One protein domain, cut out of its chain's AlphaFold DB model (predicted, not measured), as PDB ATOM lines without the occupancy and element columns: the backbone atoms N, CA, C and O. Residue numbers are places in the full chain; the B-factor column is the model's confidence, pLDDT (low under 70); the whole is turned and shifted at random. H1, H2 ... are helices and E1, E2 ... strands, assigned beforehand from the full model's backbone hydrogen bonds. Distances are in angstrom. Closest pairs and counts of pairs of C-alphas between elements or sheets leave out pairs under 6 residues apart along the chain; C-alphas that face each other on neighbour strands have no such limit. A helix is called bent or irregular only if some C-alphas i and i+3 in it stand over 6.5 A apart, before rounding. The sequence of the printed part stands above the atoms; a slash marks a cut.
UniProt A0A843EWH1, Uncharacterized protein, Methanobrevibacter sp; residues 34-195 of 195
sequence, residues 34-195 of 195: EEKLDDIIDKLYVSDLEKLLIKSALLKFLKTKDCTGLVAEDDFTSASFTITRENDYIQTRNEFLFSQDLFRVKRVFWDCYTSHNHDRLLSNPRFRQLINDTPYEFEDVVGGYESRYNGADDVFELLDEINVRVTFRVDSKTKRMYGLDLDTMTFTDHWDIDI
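AT A GLANCE: This is residues 34 to 195 of the 195 residues of an uncharacterized protein of Methanobrevibacter sp (UniProt A0A843EWH1). A long, bent hairpin of two strands, E4 and E5, runs along most of an elongated domain; one end partly faces a three-stranded sheet, E1 to E3, its strands crossed, and the other end widens with E6 and E7, with H4 beside it. The helical hairpin H1 and H2 lies at the end of the three-stranded sheet's half, and H2 grazes both sheets. The printed part has 162 residues, of mixed class, in the order H1 H2 E1 E2 E3 H3 H4 E4 E5 E6 E7; the sheets E4-E5-E6-E7 and E1-E2-E3 are antiparallel. The whole is loose, with a radius of gyration of the C-alphas of 19.4 A and spans of 58 by 33 by 29 A.

IN THESE COORDINATES: E4, residues 137 to 150, is 37.3 A long and bends by 55 degrees at residue 145. E5, residues 155 to 169, is 36.6 A long and bends by 79 degrees at residue 160. E6 is residues 175 to 181; E7, residues 186 to 194, bends by 76 degrees at residue 190 and ends at C-alpha 194 (19.141, 104.022, 6.616). E1 is residues 78 to 86, E2 residues 91 to 100, 29.2 A, and E3 residues 108 to 117, 28.5 A. H1, residues 34 to 42, begins at C-alpha 34 (49.775, 81.478, -18.541); H2 is residues 48 to 63, 22.2 A, H3 residues 119 to 122 and H4 residues 125 to 132.

HOW THE PARTS SIT: The strongly twisted sheet E4-E5-E6-E7 is a meander, each strand the antiparallel neighbour of the one before; N 144 and O 163 are 2.9 A apart, N 166 and O 178 2.8 A, N 188 and O 179 2.8 A. E1, E2 and E3 form another meander, with N 83 and O 94 2.8 A apart and N 95 and O 113 2.8 A. The two sheets form a sandwich, two sheets face to face, their strands at 58 degrees; the closest C-alphas of E2 and E4, Thr 92 and Gly 144, are 5.9 A apart. H4 is on the larger sheet at a height of 7.1 A, over none of its strands. H3 is close to H4 but not clearly touching, the C-alphas of Leu 122 and Arg 128 6.8 A apart. H1 and H2, a hairpin, touch at Ile 41 and Lys 51, C-alphas 6.1 A apart, at a shallow tilt of 25 degrees, opposite ways. H1 only just is on the smaller sheet, grazing it with 5 pairs of C-alphas within 10 A. Every O i to N i+4 pair is within hydrogen-bond range in H2 and H4, and 4 of 5 in H1; H3 is too short for one.

THE WHOLE: The C-alphas farthest apart, of Asp 48 and Pro 135, are 58.4 A apart. The printed part has no cut; the link H2 to E1 is long. Mean pLDDT of the printed part is 77.0, with residues 60 to 81, 98 to 111 and 190 to 195 among those under 70.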
ATOM      1  N   GLU A  34      50.265  81.823 -17.201       68.06
ATOM      2  CA  GLU A  34      49.775  81.478 -18.541       68.06
ATOM      3  C   GLU A  34      50.033  80.001 -18.884       68.06
ATOM      4  O   GLU A  34      49.146  79.333 -19.404       68.06
ATOM      5  N   GLU A  35      51.201  79.455 -18.533       69.56
ATOM      6  CA  GLU A  35      51.509  78.028 -18.741       69.56
ATOM      7  C   GLU A  35      50.641  77.120 -17.864       69.56
ATOM      8  O   GLU A  35      50.201  76.061 -18.305       69.56
ATOM      9  N   LYS A  36      50.352  77.541 -16.626       70.75
ATOM     10  CA  LYS A  36      49.431  76.816 -15.737       70.75
ATOM     11  C   LYS A  36      48.004  76.834 -16.274       70.75
ATOM     12  O   LYS A  36      47.265  75.881 -16.058       70.75
ATOM     13  N   LEU A  37      47.619  77.904 -16.967       72.62
ATOM     14  CA  LEU A  37      46.273  78.063 -17.494       72.62
ATOM     15  C   LEU A  37      45.946  77.036 -18.584       72.62
ATOM     16  O   LEU A  37      44.840  76.498 -18.589       72.62
ATOM     17  N   ASP A  38      46.900  76.733 -19.461       73.88
ATOM     18  CA  ASP A  38      46.694  75.776 -20.555       73.88
ATOM     19  C   ASP A  38      46.428  74.361 -20.031       73.88
ATOM     20  O   ASP A  38      45.433  73.745 -20.412       73.88
ATOM     21  N   ASP A  39      47.217  73.905 -19.055       73.75
ATOM     22  CA  ASP A  39      47.019  72.604 -18.402       73.75
ATOM     23  C   ASP A  39      45.648  72.487 -17.713       73.75
ATOM     24  O   ASP A  39      45.068  71.402 -17.643       73.75
ATOM     25  N   ILE A  40      45.139  73.591 -17.160       69.88
ATOM     26  CA  ILE A  40      43.850  73.629 -16.460       69.88
ATOM     27  C   ILE A  40      42.702  73.570 -17.468       69.88
ATOM     28  O   ILE A  40      41.778  72.773 -17.310       69.88
ATOM     29  N   ILE A  41      42.769  74.384 -18.524       74.00
ATOM     30  CA  ILE A  41      41.723  74.454 -19.549       74.00
ATOM     31  C   ILE A  41      41.651  73.156 -20.356       74.00
ATOM     32  O   ILE A  41      40.555  72.707 -20.702       74.00
ATOM     33  N   ASP A  42      42.787  72.508 -20.623       74.75
ATOM     34  CA  ASP A  42      42.812  71.254 -21.374       74.75
ATOM     35  C   ASP A  42      42.103  70.110 -20.644       74.75
ATOM     36  O   ASP A  42      41.475  69.268 -21.300       74.75
ATOM     37  N   LYS A  43      42.109  70.130 -19.306       70.50
ATOM     38  CA  LYS A  43      41.379  69.174 -18.460       70.50
ATOM     39  C   LYS A  43      39.861  69.395 -18.455       70.50
ATOM     40  O   LYS A  43      39.132  68.490 -18.054       70.50
ATOM     41  N   LEU A  44      39.367  70.550 -18.913       68.88
ATOM     42  CA  LEU A  44      37.930  70.826 -18.983       68.88
ATOM     43  C   LEU A  44      37.267  69.998 -20.090       68.88
ATOM     44  O   LEU A  44      37.712  69.986 -21.239       68.88
ATOM     45  N   TYR A  45      36.139  69.362 -19.775       68.81
ATOM     46  CA  TYR A  45      35.368  68.566 -20.734       68.81
ATOM     47  C   TYR A  45      34.357  69.419 -21.532       68.81
ATOM     48  O   TYR A  45      33.159  69.138 -21.559       68.81
ATOM     49  N   VAL A  46      34.820  70.522 -22.123       69.88
ATOM     50  CA  VAL A  46      34.012  71.489 -22.899       69.88
ATOM     51  C   VAL A  46      34.486  71.541 -24.356       69.88
ATOM     52  O   VAL A  46      35.528  70.973 -24.687       69.88
ATOM     53  N   SER A  47      33.722  72.176 -25.249       72.31
ATOM     54  CA  SER A  47      34.128  72.323 -26.655       72.31
ATOM     55  C   SER A  47      35.391  73.181 -26.804       72.31
ATOM     56  O   SER A  47      35.649  74.062 -25.986       72.31
ATOM     57  N   ASP A  48      36.157  72.980 -27.881       79.06
ATOM     58  CA  ASP A  48      37.368  73.774 -28.152       79.06
ATOM     59  C   ASP A  48      37.075  75.280 -28.242       79.06
ATOM     60  O   ASP A  48      37.888  76.108 -27.836       79.06
ATOM     61  N   LEU A  49      35.881  75.641 -28.727       75.94
ATOM     62  CA  LEU A  49      35.421  77.025 -28.753       75.94
ATOM     63  C   LEU A  49      35.223  77.579 -27.334       75.94
ATOM     64  O   LEU A  49      35.687  78.677 -27.043       75.94
ATOM     65  N   GLU A  50      34.589  76.818 -26.437       72.19
ATOM     66  CA  GLU A  50      34.410  77.204 -25.030       72.19
ATOM     67  C   GLU A  50      35.751  77.292 -24.293       72.19
ATOM     68  O   GLU A  50      35.984  78.261 -23.572       72.19
ATOM     69  N   LYS A  51      36.672  76.347 -24.532       76.06
ATOM     70  CA  LYS A  51      38.047  76.410 -24.007       76.06
ATOM     71  C   LYS A  51      38.740  77.703 -24.424       76.06
ATOM     72  O   LYS A  51      39.356  78.368 -23.592       76.06
ATOM     73  N   LEU A  52      38.615  78.089 -25.695       76.56
ATOM     74  CA  LEU A  52      39.216  79.311 -26.226       76.56
ATOM     75  C   LEU A  52      38.597  80.580 -25.618       76.56
ATOM     76  O   LEU A  52      39.328  81.531 -25.328       76.56
ATOM     77  N   LEU A  53      37.282  80.594 -25.384       71.31
ATOM     78  CA  LEU A  53      36.586  81.701 -24.717       71.31
ATOM     79  C   LEU A  53      37.027  81.848 -23.255       71.31
ATOM     80  O   LEU A  53      37.434  82.939 -22.849       71.31
ATOM     81  N   ILE A  54      37.042  80.743 -22.502       72.44
ATOM     82  CA  ILE A  54      37.529  80.691 -21.116       72.44
ATOM     83  C   ILE A  54      38.982  81.170 -21.055       72.44
ATOM     84  O   ILE A  54      39.304  82.075 -20.286       72.44
ATOM     85  N   LYS A  55      39.850  80.645 -21.932       76.50
ATOM     86  CA  LYS A  55      41.259  81.052 -22.028       76.50
ATOM     87  C   LYS A  55      41.399  82.543 -22.294       76.50
ATOM     88  O   LYS A  55      42.186  83.212 -21.631       76.50
ATOM     89  N   SER A  56      40.646  83.078 -23.253       74.62
ATOM     90  CA  SER A  56      40.710  84.495 -23.615       74.62
ATOM     91  C   SER A  56      40.329  85.400 -22.443       74.62
ATOM     92  O   SER A  56      41.040  86.364 -22.154       74.62
ATOM     93  N   ALA A  57      39.250  85.071 -21.735       69.25
ATOM     94  CA  ALA A  57      38.797  85.826 -20.575       69.25
ATOM     95  C   ALA A  57      39.783  85.728 -19.396       69.25
ATOM     96  O   ALA A  57      40.141  86.744 -18.805       69.25
ATOM     97  N   LEU A  58      40.324  84.538 -19.127       72.31
ATOM     98  CA  LEU A  58      41.337  84.330 -18.092       72.31
ATOM     99  C   LEU A  58      42.647  85.060 -18.383       72.31
ATOM    100  O   LEU A  58      43.208  85.704 -17.499       72.31
ATOM    101  N   LEU A  59      43.107  85.045 -19.635       73.00
ATOM    102  CA  LEU A  59      44.284  85.806 -20.053       73.00
ATOM    103  C   LEU A  59      44.078  87.321 -19.926       73.00
ATOM    104  O   LEU A  59      45.046  88.032 -19.658       73.00
ATOM    105  N   LYS A  60      42.852  87.841 -20.099       69.25
ATOM    106  CA  LYS A  60      42.567  89.262 -19.823       69.25
ATOM    107  C   LYS A  60      42.823  89.584 -18.352       69.25
ATOM    108  O   LYS A  60      43.470  90.588 -18.069       69.25
ATOM    109  N   PHE A  61      42.403  88.709 -17.440       66.00
ATOM    110  CA  PHE A  61      42.665  88.889 -16.017       66.00
ATOM    111  C   PHE A  61      44.140  88.729 -15.647       66.00
ATOM    112  O   PHE A  61      44.672  89.563 -14.922       66.00
ATOM    113  N   LEU A  62      44.837  87.727 -16.186       64.94
ATOM    114  CA  LEU A  62      46.267  87.521 -15.917       64.94
ATOM    115  C   LEU A  62      47.153  88.685 -16.374       64.94
ATOM    116  O   LEU A  62      48.236  88.885 -15.830       64.94
ATOM    117  N   LYS A  63      46.696  89.452 -17.368       65.88
ATOM    118  CA  LYS A  63      47.387  90.649 -17.858       65.88
ATOM    119  C   LYS A  63      47.151  91.885 -16.996       65.88
ATOM    120  O   LYS A  63      47.938  92.828 -17.085       65.88
ATOM    121  N   THR A  64      46.104  91.901 -16.170       61.09
ATOM    122  CA  THR A  64      45.999  92.907 -15.108       61.09
ATOM    123  C   THR A  64      47.084  92.599 -14.078       61.09
ATOM    124  O   THR A  64      47.297  91.441 -13.725       61.09
ATOM    125  N   LYS A  65      47.831  93.609 -13.621       54.69
ATOM    126  CA  LYS A  65      49.001  93.434 -12.733       54.69
ATOM    127  C   LYS A  65      48.654  92.886 -11.335       54.69
ATOM    128  O   LYS A  65      49.540  92.774 -10.494       54.69
ATOM    129  N   ASP A  66      47.401  92.493 -11.122       57.25
ATOM    130  CA  ASP A  66      46.794  92.233  -9.824       57.25
ATOM    131  C   ASP A  66      46.385  90.757  -9.650       57.25
ATOM    132  O   ASP A  66      45.569  90.441  -8.788       57.25
ATOM    133  N   CYS A  67      46.905  89.831 -10.468       56.56
ATOM    134  CA  CYS A  67      46.616  88.400 -10.332       56.56
ATOM    135  C   CYS A  67      47.772  87.639  -9.671       56.56
ATOM    136  O   CYS A  67      48.823  87.419 -10.276       56.56
ATOM    137  N   THR A  68      47.562  87.179  -8.438       55.09
ATOM    138  CA  THR A  68      48.604  86.542  -7.610       55.09
ATOM    139  C   THR A  68      48.514  85.012  -7.512       55.09
ATOM    140  O   THR A  68      49.440  84.403  -6.980       55.09
ATOM    141  N   GLY A  69      47.490  84.349  -8.070       57.88
ATOM    142  CA  GLY A  69      47.405  82.882  -8.044       57.88
ATOM    143  C   GLY A  69      46.467  82.264  -9.085       57.88
ATOM    144  O   GLY A  69      45.615  82.928  -9.649       57.88
ATOM    145  N   LEU A  70      46.651  80.971  -9.350       58.47
ATOM    146  CA  LEU A  70      45.752  80.096 -10.110       58.47
ATOM    147  C   LEU A  70      45.772  78.749  -9.393       58.47
ATOM    148  O   LEU A  70      46.850  78.206  -9.148       58.47
ATOM    149  N   VAL A  71      44.603  78.229  -9.034       56.94
ATOM    150  CA  VAL A  71      44.453  76.939  -8.354       56.94
ATOM    151  C   VAL A  71      43.367  76.187  -9.092       56.94
ATOM    152  O   VAL A  71      42.257  76.686  -9.130       56.94
ATOM    153  N   ALA A  72      43.679  75.027  -9.663       54.28
ATOM    154  CA  ALA A  72      42.669  74.111 -10.177       54.28
ATOM    155  C   ALA A  72      42.536  72.928  -9.226       54.28
ATOM    156  O   ALA A  72      43.545  72.395  -8.761       54.28
ATOM    157  N   GLU A  73      41.300  72.530  -8.952       54.75
ATOM    158  CA  GLU A  73      41.004  71.330  -8.178       54.75
ATOM    159  C   GLU A  73      41.007  70.092  -9.092       54.75
ATOM    160  O   GLU A  73      40.743  70.173 -10.295       54.75
ATOM    161  N   ASP A  74      41.401  68.947  -8.532       48.34
ATOM    162  CA  ASP A  74      41.701  67.712  -9.276       48.34
ATOM    163  C   ASP A  74      40.462  66.842  -9.568       48.34
ATOM    164  O   ASP A  74      40.593  65.745 -10.106       48.34
ATOM    165  N   ASP A  75      39.253  67.270  -9.213       50.75
ATOM    166  CA  ASP A  75      38.058  66.419  -9.167       50.75
ATOM    167  C   ASP A  75      37.183  66.437 -10.438       50.75
ATOM    168  O   ASP A  75      36.040  65.977 -10.426       50.75
ATOM    169  N   PHE A  76      37.755  66.848 -11.579       52.81
ATOM    170  CA  PHE A  76      37.260  66.600 -12.952       52.81
ATOM    171  C   PHE A  76      35.834  67.090 -13.289       52.81
ATOM    172  O   PHE A  76      35.337  66.828 -14.385       52.81
ATOM    173  N   THR A  77      35.174  67.817 -12.390       53.66
ATOM    174  CA  THR A  77      33.813  68.360 -12.580       53.66
ATOM    175  C   THR A  77      33.759  69.873 -12.435       53.66
ATOM    176  O   THR A  77      32.817  70.506 -12.922       53.66
ATOM    177  N   SER A  78      34.807  70.450 -11.854       58.41
ATOM    178  CA  SER A  78      34.985  71.879 -11.718       58.41
ATOM    179  C   SER A  78      36.439  72.294 -11.862       58.41
ATOM    180  O   SER A  78      37.354  71.531 -11.576       58.41
ATOM    181  N   ALA A  79      36.648  73.523 -12.312       60.78
ATOM    182  CA  ALA A  79      37.906  74.225 -12.130       60.78
ATOM    183  C   ALA A  79      37.580  75.543 -11.445       60.78
ATOM    184  O   ALA A  79      36.664  76.240 -11.875       60.78
ATOM    185  N   SER A  80      38.314  75.895 -10.396       68.12
ATOM    186  CA  SER A  80      38.285  77.253  -9.881       68.12
ATOM    187  C   SER A  80      39.471  78.043 -10.426       68.12
ATOM    188  O   SER A  80      40.446  77.493 -10.936       68.12
ATOM    189  N   PHE A  81      39.382  79.363 -10.394       69.00
ATOM    190  CA  PHE A  81      40.547  80.227 -10.490       69.00
ATOM    191  C   PHE A  81      40.363  81.378  -9.517       69.00
ATOM    192  O   PHE A  81      39.273  81.923  -9.366       69.00
ATOM    193  N   THR A  82      41.432  81.723  -8.807       74.44
ATOM    194  CA  THR A  82      41.385  82.740  -7.762       74.44
ATOM    195  C   THR A  82      42.213  83.940  -8.178       74.44
ATOM    196  O   THR A  82      43.424  83.827  -8.314       74.44
ATOM    197  N   ILE A  83      41.587  85.104  -8.285       74.31
ATOM    198  CA  ILE A  83      42.287  86.369  -8.495       74.31
ATOM    199  C   ILE A  83      42.276  87.133  -7.179       74.31
ATOM    200  O   ILE A  83      41.213  87.505  -6.677       74.31
ATOM    201  N   THR A  84      43.465  87.378  -6.633       79.81
ATOM    202  CA  THR A  84      43.631  88.157  -5.408       79.81
ATOM    203  C   THR A  84      44.257  89.504  -5.728       79.81
ATOM    204  O   THR A  84      45.437  89.570  -6.078       79.81
ATOM    205  N   ARG A  85      43.456  90.559  -5.563       81.06
ATOM    206  CA  ARG A  85      43.856  91.960  -5.702       81.06
ATOM    207  C   ARG A  85      44.078  92.572  -4.333       81.06
ATOM    208  O   ARG A  85      43.332  92.293  -3.394       81.06
ATOM    209  N   GLU A  86      45.072  93.438  -4.227       85.12
ATOM    210  CA  GLU A  86      45.436  94.061  -2.960       85.12
ATOM    211  C   GLU A  86      45.672  95.553  -3.125       85.12
ATOM    212  O   GLU A  86      46.165  96.011  -4.154       85.12
ATOM    213  N   ASN A  87      45.317  96.308  -2.094       86.31
ATOM    214  CA  ASN A  87      45.888  97.622  -1.838       86.31
ATOM    215  C   ASN A  87      46.524  97.624  -0.436       86.31
ATOM    216  O   ASN A  87      46.707  96.571   0.187       86.31
ATOM    217  N   ASP A  88      46.855  98.804   0.076       89.38
ATOM    218  CA  ASP A  88      47.508  98.946   1.378       89.38
ATOM    219  C   ASP A  88      46.657  98.431   2.557       89.38
ATOM    220  O   ASP A  88      47.212  98.013   3.577       89.38
ATOM    221  N   TYR A  89      45.328  98.400   2.421       92.69
ATOM    222  CA  TYR A  89      44.393  98.149   3.524       92.69
ATOM    223  C   TYR A  89      43.500  96.918   3.351       92.69
ATOM    224  O   TYR A  89      43.026  96.372   4.348       92.69
ATOM    225  N   ILE A  90      43.255  96.486   2.115       91.50
ATOM    226  CA  ILE A  90      42.264  95.468   1.774       91.50
ATOM    227  C   ILE A  90      42.862  94.489   0.775       91.50
ATOM    228  O   ILE A  90      43.463  94.868  -0.231       91.50
ATOM    229  N   GLN A  91      42.632  93.210   1.046       90.06
ATOM    230  CA  GLN A  91      42.817  92.138   0.079       90.06
ATOM    231  C   GLN A  91      41.437  91.665  -0.376       90.06
ATOM    232  O   GLN A  91      40.586  91.359   0.454       90.06
ATOM    233  N   THR A  92      41.211  91.612  -1.685       87.44
ATOM    234  CA  THR A  92      39.995  91.050  -2.279       87.44
ATOM    235  C   THR A  92      40.348  89.798  -3.054       87.44
ATOM    236  O   THR A  92      41.193  89.839  -3.947       87.44
ATOM    237  N   ARG A  93      39.672  88.700  -2.733       85.94
ATOM    238  CA  ARG A  93      39.812  87.409  -3.396       85.94
ATOM    239  C   ARG A  93      38.532  87.116  -4.173       85.94
ATOM    240  O   ARG A  93      37.479  86.948  -3.564       85.94
ATOM    241  N   ASN A  94      38.646  87.043  -5.495       77.81
ATOM    242  CA  ASN A  94      37.583  86.595  -6.390       77.81
ATOM    243  C   ASN A  94      37.876  85.158  -6.802       77.81
ATOM    244  O   ASN A  94      38.882  84.897  -7.463       77.81
ATOM    245  N   GLU A  95      37.028  84.236  -6.378       77.69
ATOM    246  CA  GLU A  95      37.083  82.838  -6.763       77.69
ATOM    247  C   GLU A  95      36.012  82.567  -7.800       77.69
ATOM    248  O   GLU A  95      34.815  82.628  -7.531       77.69
ATOM    249  N   PHE A  96      36.468  82.269  -8.999       74.50
ATOM    250  CA  PHE A  96      35.602  81.962 -10.105       74.50
ATOM    251  C   PHE A  96      35.531  80.463 -10.271       74.50
ATOM    252  O   PHE A  96      36.568  79.807 -10.356       74.50
ATOM    253  N   LEU A  97      34.320  79.932 -10.328       70.19
ATOM    254  CA  LEU A  97      34.078  78.506 -10.431       70.19
ATOM    255  C   LEU A  97      33.492  78.189 -11.791       70.19
ATOM    256  O   LEU A  97      32.437  78.700 -12.152       70.19
ATOM    257  N   PHE A  98      34.177  77.302 -12.501       67.25
ATOM    258  CA  PHE A  98      33.657  76.553 -13.624       67.25
ATOM    259  C   PHE A  98      33.142  75.235 -13.082       67.25
ATOM    260  O   PHE A  98      33.917  74.487 -12.504       67.25
ATOM    261  N   SER A  99      31.869  74.918 -13.279       59.38
ATOM    262  CA  SER A  99      31.339  73.588 -12.975       59.38
ATOM    263  C   SER A  99      30.511  73.085 -14.145       59.38
ATOM    264  O   SER A  99      29.825  73.869 -14.808       59.38
ATOM    265  N   GLN A 100      30.602  71.784 -14.420       55.88
ATOM    266  CA  GLN A 100      29.728  71.105 -15.366       55.88
ATOM    267  C   GLN A 100      28.562  70.457 -14.626       55.88
ATOM    268  O   GLN A 100      28.755  69.526 -13.845       55.88
ATOM    269  N   ASP A 101      27.334  70.869 -14.939       51.62
ATOM    270  CA  ASP A 101      26.166  70.078 -14.555       51.62
ATOM    271  C   ASP A 101      26.077  68.833 -15.457       51.62
ATOM    272  O   ASP A 101      25.519  68.858 -16.559       51.62
ATOM    273  N   LEU A 102      26.647  67.726 -14.973       47.84
ATOM    274  CA  LEU A 102      26.671  66.427 -15.653       47.84
ATOM    275  C   LEU A 102      25.273  65.830 -15.905       47.84
ATOM    276  O   LEU A 102      25.158  64.876 -16.676       47.84
ATOM    277  N   PHE A 103      24.210  66.356 -15.284       44.56
ATOM    278  CA  PHE A 103      22.878  65.753 -15.334       44.56
ATOM    279  C   PHE A 103      21.884  66.472 -16.242       44.56
ATOM    280  O   PHE A 103      20.872  65.859 -16.598       44.56
ATOM    281  N   ARG A 104      22.099  67.745 -16.606       40.91
ATOM    282  CA  ARG A 104      21.044  68.506 -17.303       40.91
ATOM    283  C   ARG A 104      21.487  69.317 -18.506       40.91
ATOM    284  O   ARG A 104      20.751  69.310 -19.489       40.91
ATOM    285  N   VAL A 105      22.631  69.993 -18.495       42.06
ATOM    286  CA  VAL A 105      23.037  70.850 -19.619       42.06
ATOM    287  C   VAL A 105      24.546  71.057 -19.559       42.06
ATOM    288  O   VAL A 105      25.065  71.428 -18.515       42.06
ATOM    289  N   LYS A 106      25.242  70.891 -20.689       42.78
ATOM    290  CA  LYS A 106      26.622  71.360 -20.897       42.78
ATOM    291  C   LYS A 106      26.674  72.894 -20.798       42.78
ATOM    292  O   LYS A 106      26.718  73.580 -21.812       42.78
ATOM    293  N   ARG A 107      26.544  73.435 -19.592       42.38
ATOM    294  CA  ARG A 107      26.662  74.857 -19.283       42.38
ATOM    295  C   ARG A 107      27.865  75.020 -18.381       42.38
ATOM    296  O   ARG A 107      27.917  74.419 -17.314       42.38
ATOM    297  N   VAL A 108      28.819  75.816 -18.841       51.62
ATOM    298  CA  VAL A 108      29.885  76.338 -17.998       51.62
ATOM    299  C   VAL A 108      29.240  77.408 -17.129       51.62
ATOM    300  O   VAL A 108      28.883  78.470 -17.630       51.62
ATOM    301  N   PHE A 109      29.016  77.115 -15.852       54.44
ATOM    302  CA  PHE A 109      28.651  78.172 -14.917       54.44
ATOM    303  C   PHE A 109      29.883  79.033 -14.679       54.44
ATOM    304  O   PHE A 109      30.968  78.498 -14.479       54.44
ATOM    305  N   TRP A 110      29.704  80.345 -14.762       64.81
ATOM    306  CA  TRP A 110      30.620  81.316 -14.194       64.81
ATOM    307  C   TRP A 110      29.950  81.763 -12.910       64.81
ATOM    308  O   TRP A 110      29.014  82.560 -12.956       64.81
ATOM    309  N   ASP A 111      30.356  81.194 -11.783       68.38
ATOM    310  CA  ASP A 111      30.058  81.815 -10.496       68.38
ATOM    311  C   ASP A 111      31.300  82.566 -10.027       68.38
ATOM    312  O   ASP A 111      32.420  82.187 -10.375       68.38
ATOM    313  N   CYS A 112      31.104  83.644  -9.278       74.81
ATOM    314  CA  CYS A 112      32.177  84.442  -8.710       74.81
ATOM    315  C   CYS A 112      31.886  84.660  -7.230       74.81
ATOM    316  O   CYS A 112      31.028  85.458  -6.854       74.81
ATOM    317  N   TYR A 113      32.649  83.981  -6.382       81.31
ATOM    318  CA  TYR A 113      32.636  84.201  -4.948       81.31
ATOM    319  C   TYR A 113      33.679  85.253  -4.603       81.31
ATOM    320  O   TYR A 113      34.884  85.032  -4.734       81.31
ATOM    321  N   THR A 114      33.216  86.410  -4.142       83.25
ATOM    322  CA  THR A 114      34.090  87.495  -3.698       83.25
ATOM    323  C   THR A 114      34.182  87.492  -2.176       83.25
ATOM    324  O   THR A 114      33.176  87.465  -1.470       83.25
ATOM    325  N   SER A 115      35.408  87.524  -1.661       89.00
ATOM    326  CA  SER A 115      35.699  87.666  -0.233       89.00
ATOM    327  C   SER A 115      36.739  88.758  -0.008       89.00
ATOM    328  O   SER A 115      37.560  89.044  -0.884       89.00
ATOM    329  N   HIS A 116      36.705  89.374   1.172       92.06
ATOM    330  CA  HIS A 116      37.574  90.491   1.524       92.06
ATOM    331  C   HIS A 116      38.255  90.233   2.870       92.06
ATOM    332  O   HIS A 116      37.641  89.679   3.781       92.06
ATOM    333  N   ASN A 117      39.516  90.640   2.998       92.62
ATOM    334  CA  ASN A 117      40.220  90.723   4.273       92.62
ATOM    335  C   ASN A 117      40.476  92.201   4.602       92.62
ATOM    336  O   ASN A 117      41.140  92.904   3.833       92.62
ATOM    337  N   HIS A 118      39.968  92.637   5.759       95.94
ATOM    338  CA  HIS A 118      40.069  94.009   6.267       95.94
ATOM    339  C   HIS A 118      40.990  94.150   7.484       95.94
ATOM    340  O   HIS A 118      41.002  95.208   8.110       95.94
ATOM    341  N   ASP A 119      41.785  93.136   7.840       95.44
ATOM    342  CA  ASP A 119      42.611  93.135   9.060       95.44
ATOM    343  C   ASP A 119      43.570  94.335   9.106       95.44
ATOM    344  O   ASP A 119      43.780  94.954  10.155       95.44
ATOM    345  N   ARG A 120      44.134  94.698   7.944       95.19
ATOM    346  CA  ARG A 120      45.025  95.858   7.790       95.19
ATOM    347  C   ARG A 120      44.283  97.180   7.989       95.19
ATOM    348  O   ARG A 120      44.809  98.064   8.666       95.19
ATOM    349  N   LEU A 121      43.064  97.304   7.461       96.50
ATOM    350  CA  LEU A 121      42.202  98.465   7.686       96.50
ATOM    351  C   LEU A 121      41.794  98.584   9.162       96.50
ATOM    352  O   LEU A 121      41.979  99.637   9.767       96.50
ATOM    353  N   LEU A 122      41.321  97.494   9.771       95.75
ATOM    354  CA  LEU A 122      40.893  97.446  11.177       95.75
ATOM    355  C   LEU A 122      42.041  97.738  12.154       95.75
ATOM    356  O   LEU A 122      41.826  98.283  13.238       95.75
ATOM    357  N   SER A 123      43.275  97.422  11.761       96.19
ATOM    358  CA  SER A 123      44.479  97.731  12.537       96.19
ATOM    359  C   SER A 123      45.000  99.159  12.320       96.19
ATOM    360  O   SER A 123      45.885  99.598  13.059       96.19
ATOM    361  N   ASN A 124      44.475  99.904  11.342       96.88
ATOM    362  CA  ASN A 124      44.938 101.249  11.014       96.88
ATOM    363  C   ASN A 124      44.518 102.265  12.102       96.88
ATOM    364  O   ASN A 124      43.322 102.432  12.356       96.88
ATOM    365  N   PRO A 125      45.458 103.012  12.719       97.44
ATOM    366  CA  PRO A 125      45.128 103.974  13.772       97.44
ATOM    367  C   PRO A 125      44.164 105.084  13.339       97.44
ATOM    368  O   PRO A 125      43.297 105.462  14.122       97.44
ATOM    369  N   ARG A 126      44.284 105.588  12.101       96.81
ATOM    370  CA  ARG A 126      43.403 106.641  11.572       96.81
ATOM    371  C   ARG A 126      41.985 106.122  11.373       96.81
ATOM    372  O   ARG A 126      41.044 106.822  11.715       96.81
ATOM    373  N   PHE A 127      41.835 104.892  10.882       97.31
ATOM    374  CA  PHE A 127      40.520 104.268  10.734       97.31
ATOM    375  C   PHE A 127      39.852 104.014  12.091       97.31
ATOM    376  O   PHE A 127      38.686 104.339  12.291       97.31
ATOM    377  N   ARG A 128      40.612 103.506  13.068       97.19
ATOM    378  CA  ARG A 128      40.110 103.315  14.438       97.19
ATOM    379  C   ARG A 128      39.705 104.632  15.092       97.19
ATOM    380  O   ARG A 128      38.707 104.669  15.803       97.19
ATOM    381  N   GLN A 129      40.469 105.697  14.858       97.12
ATOM    382  CA  GLN A 129      40.097 107.031  15.309       97.12
ATOM    383  C   GLN A 129      38.803 107.500  14.635       97.12
ATOM    384  O   GLN A 129      37.891 107.906  15.339       97.12
ATOM    385  N   LEU A 130      38.687 107.358  13.313       96.56
ATOM    386  CA  LEU A 130      37.482 107.713  12.562       96.56
ATOM    387  C   LEU A 130      36.226 106.999  13.100       96.56
ATOM    388  O   LEU A 130      35.186 107.630  13.278       96.56
ATOM    389  N   ILE A 131      36.333 105.704  13.418       96.56
ATOM    390  CA  ILE A 131      35.258 104.944  14.072       96.56
ATOM    391  C   ILE A 131      34.903 105.552  15.436       96.56
ATOM    392  O   ILE A 131      33.731 105.789  15.707       96.56
ATOM    393  N   ASN A 132      35.898 105.819  16.284       95.62
ATOM    394  CA  ASN A 132      35.673 106.342  17.637       95.62
ATOM    395  C   ASN A 132      35.130 107.779  17.652       95.62
ATOM    396  O   ASN A 132      34.467 108.168  18.611       95.62
ATOM    397  N   ASP A 133      35.424 108.559  16.613       94.88
ATOM    398  CA  ASP A 133      34.927 109.924  16.440       94.88
ATOM    399  C   ASP A 133      33.456 109.940  15.964       94.88
ATOM    400  O   ASP A 133      32.805 110.988  15.972       94.88
ATOM    401  N   THR A 134      32.907 108.782  15.582       91.38
ATOM    402  CA  THR A 134      31.504 108.618  15.182       91.38
ATOM    403  C   THR A 134      30.628 108.349  16.415       91.38
ATOM    404  O   THR A 134      31.006 107.555  17.273       91.38
ATOM    405  N   PRO A 135      29.429 108.953  16.535       91.44
ATOM    406  CA  PRO A 135      28.570 108.795  17.718       91.44
ATOM    407  C   PRO A 135      27.831 107.444  17.802       91.44
ATOM    408  O   PRO A 135      27.035 107.246  18.719       91.44
ATOM    409  N   TYR A 136      28.043 106.542  16.845       92.88
ATOM    410  CA  TYR A 136      27.314 105.283  16.697       92.88
ATOM    411  C   TYR A 136      28.209 104.082  17.022       92.88
ATOM    412  O   TYR A 136      29.430 104.150  16.887       92.88
ATOM    413  N   GLU A 137      27.608 102.961  17.422       95.31
ATOM    414  CA  GLU A 137      28.359 101.732  17.697       95.31
ATOM    415  C   GLU A 137      28.802 101.093  16.376       95.31
ATOM    416  O   GLU A 137      27.981 100.801  15.512       95.31
ATOM    417  N   PHE A 138      30.103 100.880  16.201       96.00
ATOM    418  CA  PHE A 138      30.633 100.182  15.031       96.00
ATOM    419  C   PHE A 138      30.173  98.720  15.002       96.00
ATOM    420  O   PHE A 138      30.320  98.010  15.996       96.00
ATOM    421  N   GLU A 139      29.666  98.263  13.854       95.19
ATOM    422  CA  GLU A 139      29.307  96.858  13.649       95.19
ATOM    423  C   GLU A 139      30.301  96.126  12.749       95.19
ATOM    424  O   GLU A 139      30.833  95.094  13.156       95.19
ATOM    425  N   ASP A 140      30.508  96.617  11.524       94.69
ATOM    426  CA  ASP A 140      31.228  95.858  10.499       94.69
ATOM    427  C   ASP A 140      31.805  96.738   9.376       94.69
ATOM    428  O   ASP A 140      31.362  97.871   9.148       94.69
ATOM    429  N   VAL A 141      32.771  96.182   8.644       94.69
ATOM    430  CA  VAL A 141      33.295  96.702   7.376       94.69
ATOM    431  C   VAL A 141      33.102  95.654   6.291       94.69
ATOM    432  O   VAL A 141      33.521  94.512   6.432       94.69
ATOM    433  N   VAL A 142      32.547  96.069   5.157       91.75
ATOM    434  CA  VAL A 142      32.364  95.202   3.992       91.75
ATOM    435  C   VAL A 142      32.875  95.870   2.721       91.75
ATOM    436  O   VAL A 142      32.881  97.094   2.598       91.75
ATOM    437  N   GLY A 143      33.275  95.056   1.746       90.44
ATOM    438  CA  GLY A 143      33.664  95.522   0.414       90.44
ATOM    439  C   GLY A 143      35.170  95.560   0.157       90.44
ATOM    440  O   GLY A 143      35.984  95.127   0.971       90.44
ATOM    441  N   GLY A 144      35.539  96.039  -1.024       90.69
ATOM    442  CA  GLY A 144      36.880  95.965  -1.590       90.69
ATOM    443  C   GLY A 144      36.815  96.198  -3.095       90.69
ATOM    444  O   GLY A 144      35.982  96.976  -3.553       90.69
ATOM    445  N   TYR A 145      37.673  95.532  -3.866       87.44
ATOM    446  CA  TYR A 145      37.586  95.591  -5.327       87.44
ATOM    447  C   TYR A 145      36.283  94.948  -5.805       87.44
ATOM    448  O   TYR A 145      35.974  93.817  -5.420       87.44
ATOM    449  N   GLU A 146      35.532  95.647  -6.649       82.00
ATOM    450  CA  GLU A 146      34.257  95.136  -7.153       82.00
ATOM    451  C   GLU A 146      34.419  94.292  -8.424       82.00
ATOM    452  O   GLU A 146      35.368  94.427  -9.206       82.00
ATOM    453  N   SER A 147      33.454  93.402  -8.631       77.75
ATOM    454  CA  SER A 147      33.253  92.679  -9.878       77.75
ATOM    455  C   SER A 147      31.809  92.861 -10.334       77.75
ATOM    456  O   SER A 147      30.898  93.049  -9.524       77.75
ATOM    457  N   ARG A 148      31.582  92.837 -11.646       80.88
ATOM    458  CA  ARG A 148      30.232  92.893 -12.221       80.88
ATOM    459  C   ARG A 148      30.078  91.858 -13.315       80.88
ATOM    460  O   ARG A 148      31.012  91.625 -14.071       80.88
ATOM    461  N   TYR A 149      28.898  91.273 -13.442       79.88
ATOM    462  CA  TYR A 149      28.599  90.416 -14.582       79.88
ATOM    463  C   TYR A 149      28.257  91.276 -15.808       79.88
ATOM    464  O   TYR A 149      27.315  92.072 -15.777       79.88
ATOM    465  N   ASN A 150      29.025  91.126 -16.886       72.69
ATOM    466  CA  ASN A 150      28.742  91.720 -18.186       72.69
ATOM    467  C   ASN A 150      27.979  90.700 -19.046       72.69
ATOM    468  O   ASN A 150      28.555  89.770 -19.608       72.69
ATOM    469  N   GLY A 151      26.670  90.917 -19.188       69.81
ATOM    470  CA  GLY A 151      25.793  90.040 -19.967       69.81
ATOM    471  C   GLY A 151      25.958  90.119 -21.490       69.81
ATOM    472  O   GLY A 151      25.370  89.299 -22.186       69.81
ATOM    473  N   ALA A 152      26.715  91.082 -22.029       70.69
ATOM    474  CA  ALA A 152      27.001  91.145 -23.466       70.69
ATOM    475  C   ALA A 152      28.089  90.141 -23.873       70.69
ATOM    476  O   ALA A 152      28.003  89.541 -24.942       70.69
ATOM    477  N   ASP A 153      29.075  89.955 -22.996       61.66
ATOM    478  CA  ASP A 153      30.219  89.069 -23.217       61.66
ATOM    479  C   ASP A 153      30.130  87.765 -22.404       61.66
ATOM    480  O   ASP A 153      31.001  86.910 -22.544       61.66
ATOM    481  N   ASP A 154      29.086  87.606 -21.579       67.44
ATOM    482  CA  ASP A 154      28.860  86.466 -20.672       67.44
ATOM    483  C   ASP A 154      30.069  86.187 -19.756       67.44
ATOM    484  O   ASP A 154      30.473  85.050 -19.524       67.44
ATOM    485  N   VAL A 155      30.683  87.263 -19.251       67.12
ATOM    486  CA  VAL A 155      31.849  87.206 -18.359       67.12
ATOM    487  C   VAL A 155      31.691  88.175 -17.200       67.12
ATOM    488  O   VAL A 155      31.036  89.210 -17.307       67.12
ATOM    489  N   PHE A 156      32.347  87.874 -16.084       72.50
ATOM    490  CA  PHE A 156      32.572  88.876 -15.051       72.50
ATOM    491  C   PHE A 156      33.653  89.862 -15.495       72.50
ATOM    492  O   PHE A 156      34.632  89.495 -16.136       72.50
ATOM    493  N   GLU A 157      33.494  91.120 -15.127       74.31
ATOM    494  CA  GLU A 157      34.498  92.163 -15.259       74.31
ATOM    495  C   GLU A 157      34.995  92.524 -13.865       74.31
ATOM    496  O   GLU A 157      34.193  92.793 -12.969       74.31
ATOM    497  N   LEU A 158      36.317  92.531 -13.685       75.88
ATOM    498  CA  LEU A 158      36.948  93.076 -12.487       75.88
ATOM    499  C   LEU A 158      37.074  94.587 -12.665       75.88
ATOM    500  O   LEU A 158      37.655  95.043 -13.649       75.88
ATOM    501  N   LEU A 159      36.521  95.352 -11.729       78.31
ATOM    502  CA  LEU A 159      36.551  96.810 -11.762       78.31
ATOM    503  C   LEU A 159      37.738  97.317 -10.951       78.31
ATOM    504  O   LEU A 159      37.991  96.828  -9.857       78.31
ATOM    505  N   ASP A 160      38.446  98.331 -11.445       76.44
ATOM    506  CA  ASP A 160      39.530  98.991 -10.694       76.44
ATOM    507  C   ASP A 160      39.027  99.859  -9.530       76.44
ATOM    508  O   ASP A 160      39.815 100.421  -8.776       76.44
ATOM    509  N   GLU A 161      37.712  99.944  -9.365       82.56
ATOM    510  CA  GLU A 161      37.061 100.660  -8.283       82.56
ATOM    511  C   GLU A 161      37.070  99.837  -6.988       82.56
ATOM    512  O   GLU A 161      36.729  98.649  -6.974       82.56
ATOM    513  N   ILE A 162      37.465 100.487  -5.891       86.94
ATOM    514  CA  ILE A 162      37.443  99.917  -4.544       86.94
ATOM    515  C   ILE A 162      36.297 100.566  -3.781       86.94
ATOM    516  O   ILE A 162      36.360 101.747  -3.453       86.94
ATOM    517  N   ASN A 163      35.279  99.774  -3.461       89.19
ATOM    518  CA  ASN A 163      34.104 100.226  -2.732       89.19
ATOM    519  C   ASN A 163      34.057  99.569  -1.358       89.19
ATOM    520  O   ASN A 163      33.834  98.365  -1.228       89.19
ATOM    521  N   VAL A 164      34.262 100.379  -0.323       93.06
ATOM    522  CA  VAL A 164      34.274  99.947   1.078       93.06
ATOM    523  C   VAL A 164      33.147 100.640   1.810       93.06
ATOM    524  O   VAL A 164      32.962 101.850   1.683       93.06
ATOM    525  N   ARG A 165      32.392  99.862   2.578       93.12
ATOM    526  CA  ARG A 165      31.226 100.319   3.320       93.12
ATOM    527  C   ARG A 165      31.414  99.974   4.790       93.12
ATOM    528  O   ARG A 165      31.806  98.856   5.125       93.12
ATOM    529  N   VAL A 166      31.144 100.936   5.660       94.50
ATOM    530  CA  VAL A 166      31.287 100.805   7.113       94.50
ATOM    531  C   VAL A 166      29.913 100.949   7.738       94.50
ATOM    532  O   VAL A 166      29.219 101.934   7.491       94.50
ATOM    533  N   THR A 167      29.512  99.949   8.517       94.25
ATOM    534  CA  THR A 167      28.181  99.882   9.120       94.25
ATOM    535  C   THR A 167      28.256 100.207  10.599       94.25
ATOM    536  O   THR A 167      29.075  99.653  11.338       94.25
ATOM    537  N   PHE A 168      27.353 101.076  11.029       94.38
ATOM    538  CA  PHE A 168      27.165 101.453  12.414       94.38
ATOM    539  C   PHE A 168      25.739 101.156  12.867       94.38
ATOM    540  O   PHE A 168      24.774 101.323  12.119       94.38
ATOM    541  N   ARG A 169      25.600 100.770  14.130       94.62
ATOM    542  CA  ARG A 169      24.324 100.650  14.819       94.62
ATOM    543  C   ARG A 169      23.945 101.987  15.439       94.62
ATOM    544  O   ARG A 169      24.676 102.529  16.269       94.62
ATOM    545  N   VAL A 170      22.771 102.485  15.061       91.44
ATOM    546  CA  VAL A 170      22.184 103.705  15.631       91.44
ATOM    547  C   VAL A 170      21.312 103.353  16.837       91.44
ATOM    548  O   VAL A 170      21.403 103.991  17.884       91.44
ATOM    549  N   ASP A 171      20.494 102.306  16.712       90.69
ATOM    550  CA  ASP A 171      19.664 101.763  17.786       90.69
ATOM    551  C   ASP A 171      19.396 100.255  17.573       90.69
ATOM    552  O   ASP A 171      19.999  99.615  16.717       90.69
ATOM    553  N   SER A 172      18.496  99.650  18.358       89.44
ATOM    554  CA  SER A 172      18.175  98.210  18.273       89.44
ATOM    555  C   SER A 172      17.631  97.718  16.919       89.44
ATOM    556  O   SER A 172      17.559  96.508  16.707       89.44
ATOM    557  N   LYS A 173      17.180  98.625  16.048       87.62
ATOM    558  CA  LYS A 173      16.517  98.329  14.773       87.62
ATOM    559  C   LYS A 173      17.115  99.078  13.588       87.62
ATOM    560  O   LYS A 173      16.925  98.607  12.476       87.62
ATOM    561  N   THR A 174      17.796 100.195  13.825       90.56
ATOM    562  CA  THR A 174      18.305 101.072  12.767       90.56
ATOM    563  C   THR A 174      19.812 100.925  12.609       90.56
ATOM    564  O   THR A 174      20.570 101.072  13.583       90.56
ATOM    565  N   LYS A 175      20.256 100.698  11.372       92.00
ATOM    566  CA  LYS A 175      21.668 100.733  10.991       92.00
ATOM    567  C   LYS A 175      21.923 101.860  10.003       92.00
ATOM    568  O   LYS A 175      21.054 102.231   9.220       92.00
ATOM    569  N   ARG A 176      23.148 102.374  10.030       90.00
ATOM    570  CA  ARG A 176      23.620 103.377   9.084       90.00
ATOM    571  C   ARG A 176      24.895 102.912   8.419       90.00
ATOM    572  O   ARG A 176      25.801 102.413   9.088       90.00
ATOM    573  N   MET A 177      24.950 103.070   7.106       92.75
ATOM    574  CA  MET A 177      26.090 102.679   6.293       92.75
ATOM    575  C   MET A 177      26.754 103.921   5.706       92.75
ATOM    576  O   MET A 177      26.076 104.827   5.238       92.75
ATOM    577  N   TYR A 178      28.082 103.951   5.726       91.81
ATOM    578  CA  TYR A 178      28.878 105.001   5.097       91.81
ATOM    579  C   TYR A 178      29.831 104.396   4.076       91.81
ATOM    580  O   TYR A 178      30.409 103.336   4.325       91.81
ATOM    581  N   GLY A 179      30.042 105.084   2.953       93.19
ATOM    582  CA  GLY A 179      31.184 104.789   2.092       93.19
ATOM    583  C   GLY A 179      32.479 105.210   2.789       93.19
ATOM    584  O   GLY A 179      32.480 106.174   3.553       93.19
ATOM    585  N   LEU A 180      33.580 104.506   2.550       94.56
ATOM    586  CA  LEU A 180      34.901 104.871   3.061       94.56
ATOM    587  C   LEU A 180      35.845 105.159   1.898       94.56
ATOM    588  O   LEU A 180      36.144 104.273   1.098       94.56
ATOM    589  N   ASP A 181      36.356 106.384   1.853       92.88
ATOM    590  CA  ASP A 181      37.494 106.735   1.013       92.88
ATOM    591  C   ASP A 181      38.781 106.269   1.711       92.88
ATOM    592  O   ASP A 181      39.138 106.758   2.788       92.88
ATOM    593  N   LEU A 182      39.462 105.297   1.102       91.56
ATOM    594  CA  LEU A 182      40.679 104.697   1.645       91.56
ATOM    595  C   LEU A 182      41.910 105.607   1.547       91.56
ATOM    596  O   LEU A 182      42.816 105.463   2.368       91.56
ATOM    597  N   ASP A 183      41.945 106.545   0.600       90.06
ATOM    598  CA  ASP A 183      43.089 107.439   0.402       90.06
ATOM    599  C   ASP A 183      43.081 108.548   1.456       90.06
ATOM    600  O   ASP A 183      44.101 108.872   2.080       90.06
ATOM    601  N   THR A 184      41.904 109.127   1.695       92.62
ATOM    602  CA  THR A 184      41.748 110.208   2.675       92.62
ATOM    603  C   THR A 184      41.444 109.695   4.080       92.62
ATOM    604  O   THR A 184      41.740 110.397   5.054       92.62
ATOM    605  N   MET A 185      40.953 108.456   4.201       94.31
ATOM    606  CA  MET A 185      40.437 107.851   5.429       94.31
ATOM    607  C   MET A 185      39.279 108.673   6.011       94.31
ATOM    608  O   MET A 185      39.321 109.093   7.169       94.31
ATOM    609  N   THR A 186      38.273 108.951   5.178       94.62
ATOM    610  CA  THR A 186      37.075 109.722   5.544       94.62
ATOM    611  C   THR A 186      35.799 109.036   5.062       94.62
ATOM    612  O   THR A 186      35.816 108.293   4.077       94.62
ATOM    613  N   PHE A 187      34.690 109.259   5.774       93.50
ATOM    614  CA  PHE A 187      33.386 108.765   5.337       93.50
ATOM    615  C   PHE A 187      32.831 109.614   4.199       93.50
ATOM    616  O   PHE A 187      32.963 110.839   4.204       93.50
ATOM    617  N   THR A 188      32.188 108.951   3.245       87.69
ATOM    618  CA  THR A 188      31.522 109.575   2.107       87.69
ATOM    619  C   THR A 188      30.024 109.301   2.152       87.69
ATOM    620  O   THR A 188      29.574 108.214   2.530       87.69
ATOM    621  N   ASP A 189      29.247 110.277   1.684       72.50
ATOM    622  CA  ASP A 189      27.784 110.187   1.594       72.50
ATOM    623  C   ASP A 189      27.320 109.289   0.435       72.50
ATOM    624  O   ASP A 189      26.127 109.176   0.160       72.50
ATOM    625  N   HIS A 190      28.252 108.640  -0.275       55.66
ATOM    626  CA  HIS A 190      27.960 107.879  -1.491       55.66
ATOM    627  C   HIS A 190      27.050 106.662  -1.242       55.66
ATOM    628  O   HIS A 190      26.517 106.090  -2.188       55.66
ATOM    629  N   TRP A 191      26.831 106.310   0.031       55.16
ATOM    630  CA  TRP A 191      25.975 105.218   0.489       55.16
ATOM    631  C   TRP A 191      25.232 105.549   1.796       55.16
ATOM    632  O   TRP A 191      24.932 104.624   2.546       55.16
ATOM    633  N   ASP A 192      24.944 106.831   2.078       56.47
ATOM    634  CA  ASP A 192      24.157 107.226   3.262       56.47
ATOM    635  C   ASP A 192      22.709 106.733   3.118       56.47
ATOM    636  O   ASP A 192      21.843 107.385   2.530       56.47
ATOM    637  N   ILE A 193      22.481 105.508   3.582       57.75
ATOM    638  CA  ILE A 193      21.212 104.794   3.511       57.75
ATOM    639  C   ILE A 193      20.903 104.302   4.925       57.75
ATOM    640  O   ILE A 193      21.723 103.614   5.541       57.75
ATOM    641  N   ASP A 194      19.713 104.645   5.422       54.31
ATOM    642  CA  ASP A 194      19.141 104.022   6.616       54.31
ATOM    643  C   ASP A 194      18.687 102.600   6.245       54.31
ATOM    644  O   ASP A 194      17.881 102.424   5.323       54.31
ATOM    645  N   ILE A 195      19.227 101.592   6.939       56.53
ATOM    646  CA  ILE A 195      18.926 100.162   6.737       56.53
ATOM    647  C   ILE A 195      18.181  99.611   7.950       56.53
ATOM    648  O   ILE A 195      18.629  99.869   9.096       56.53
TER     649      ILE A 195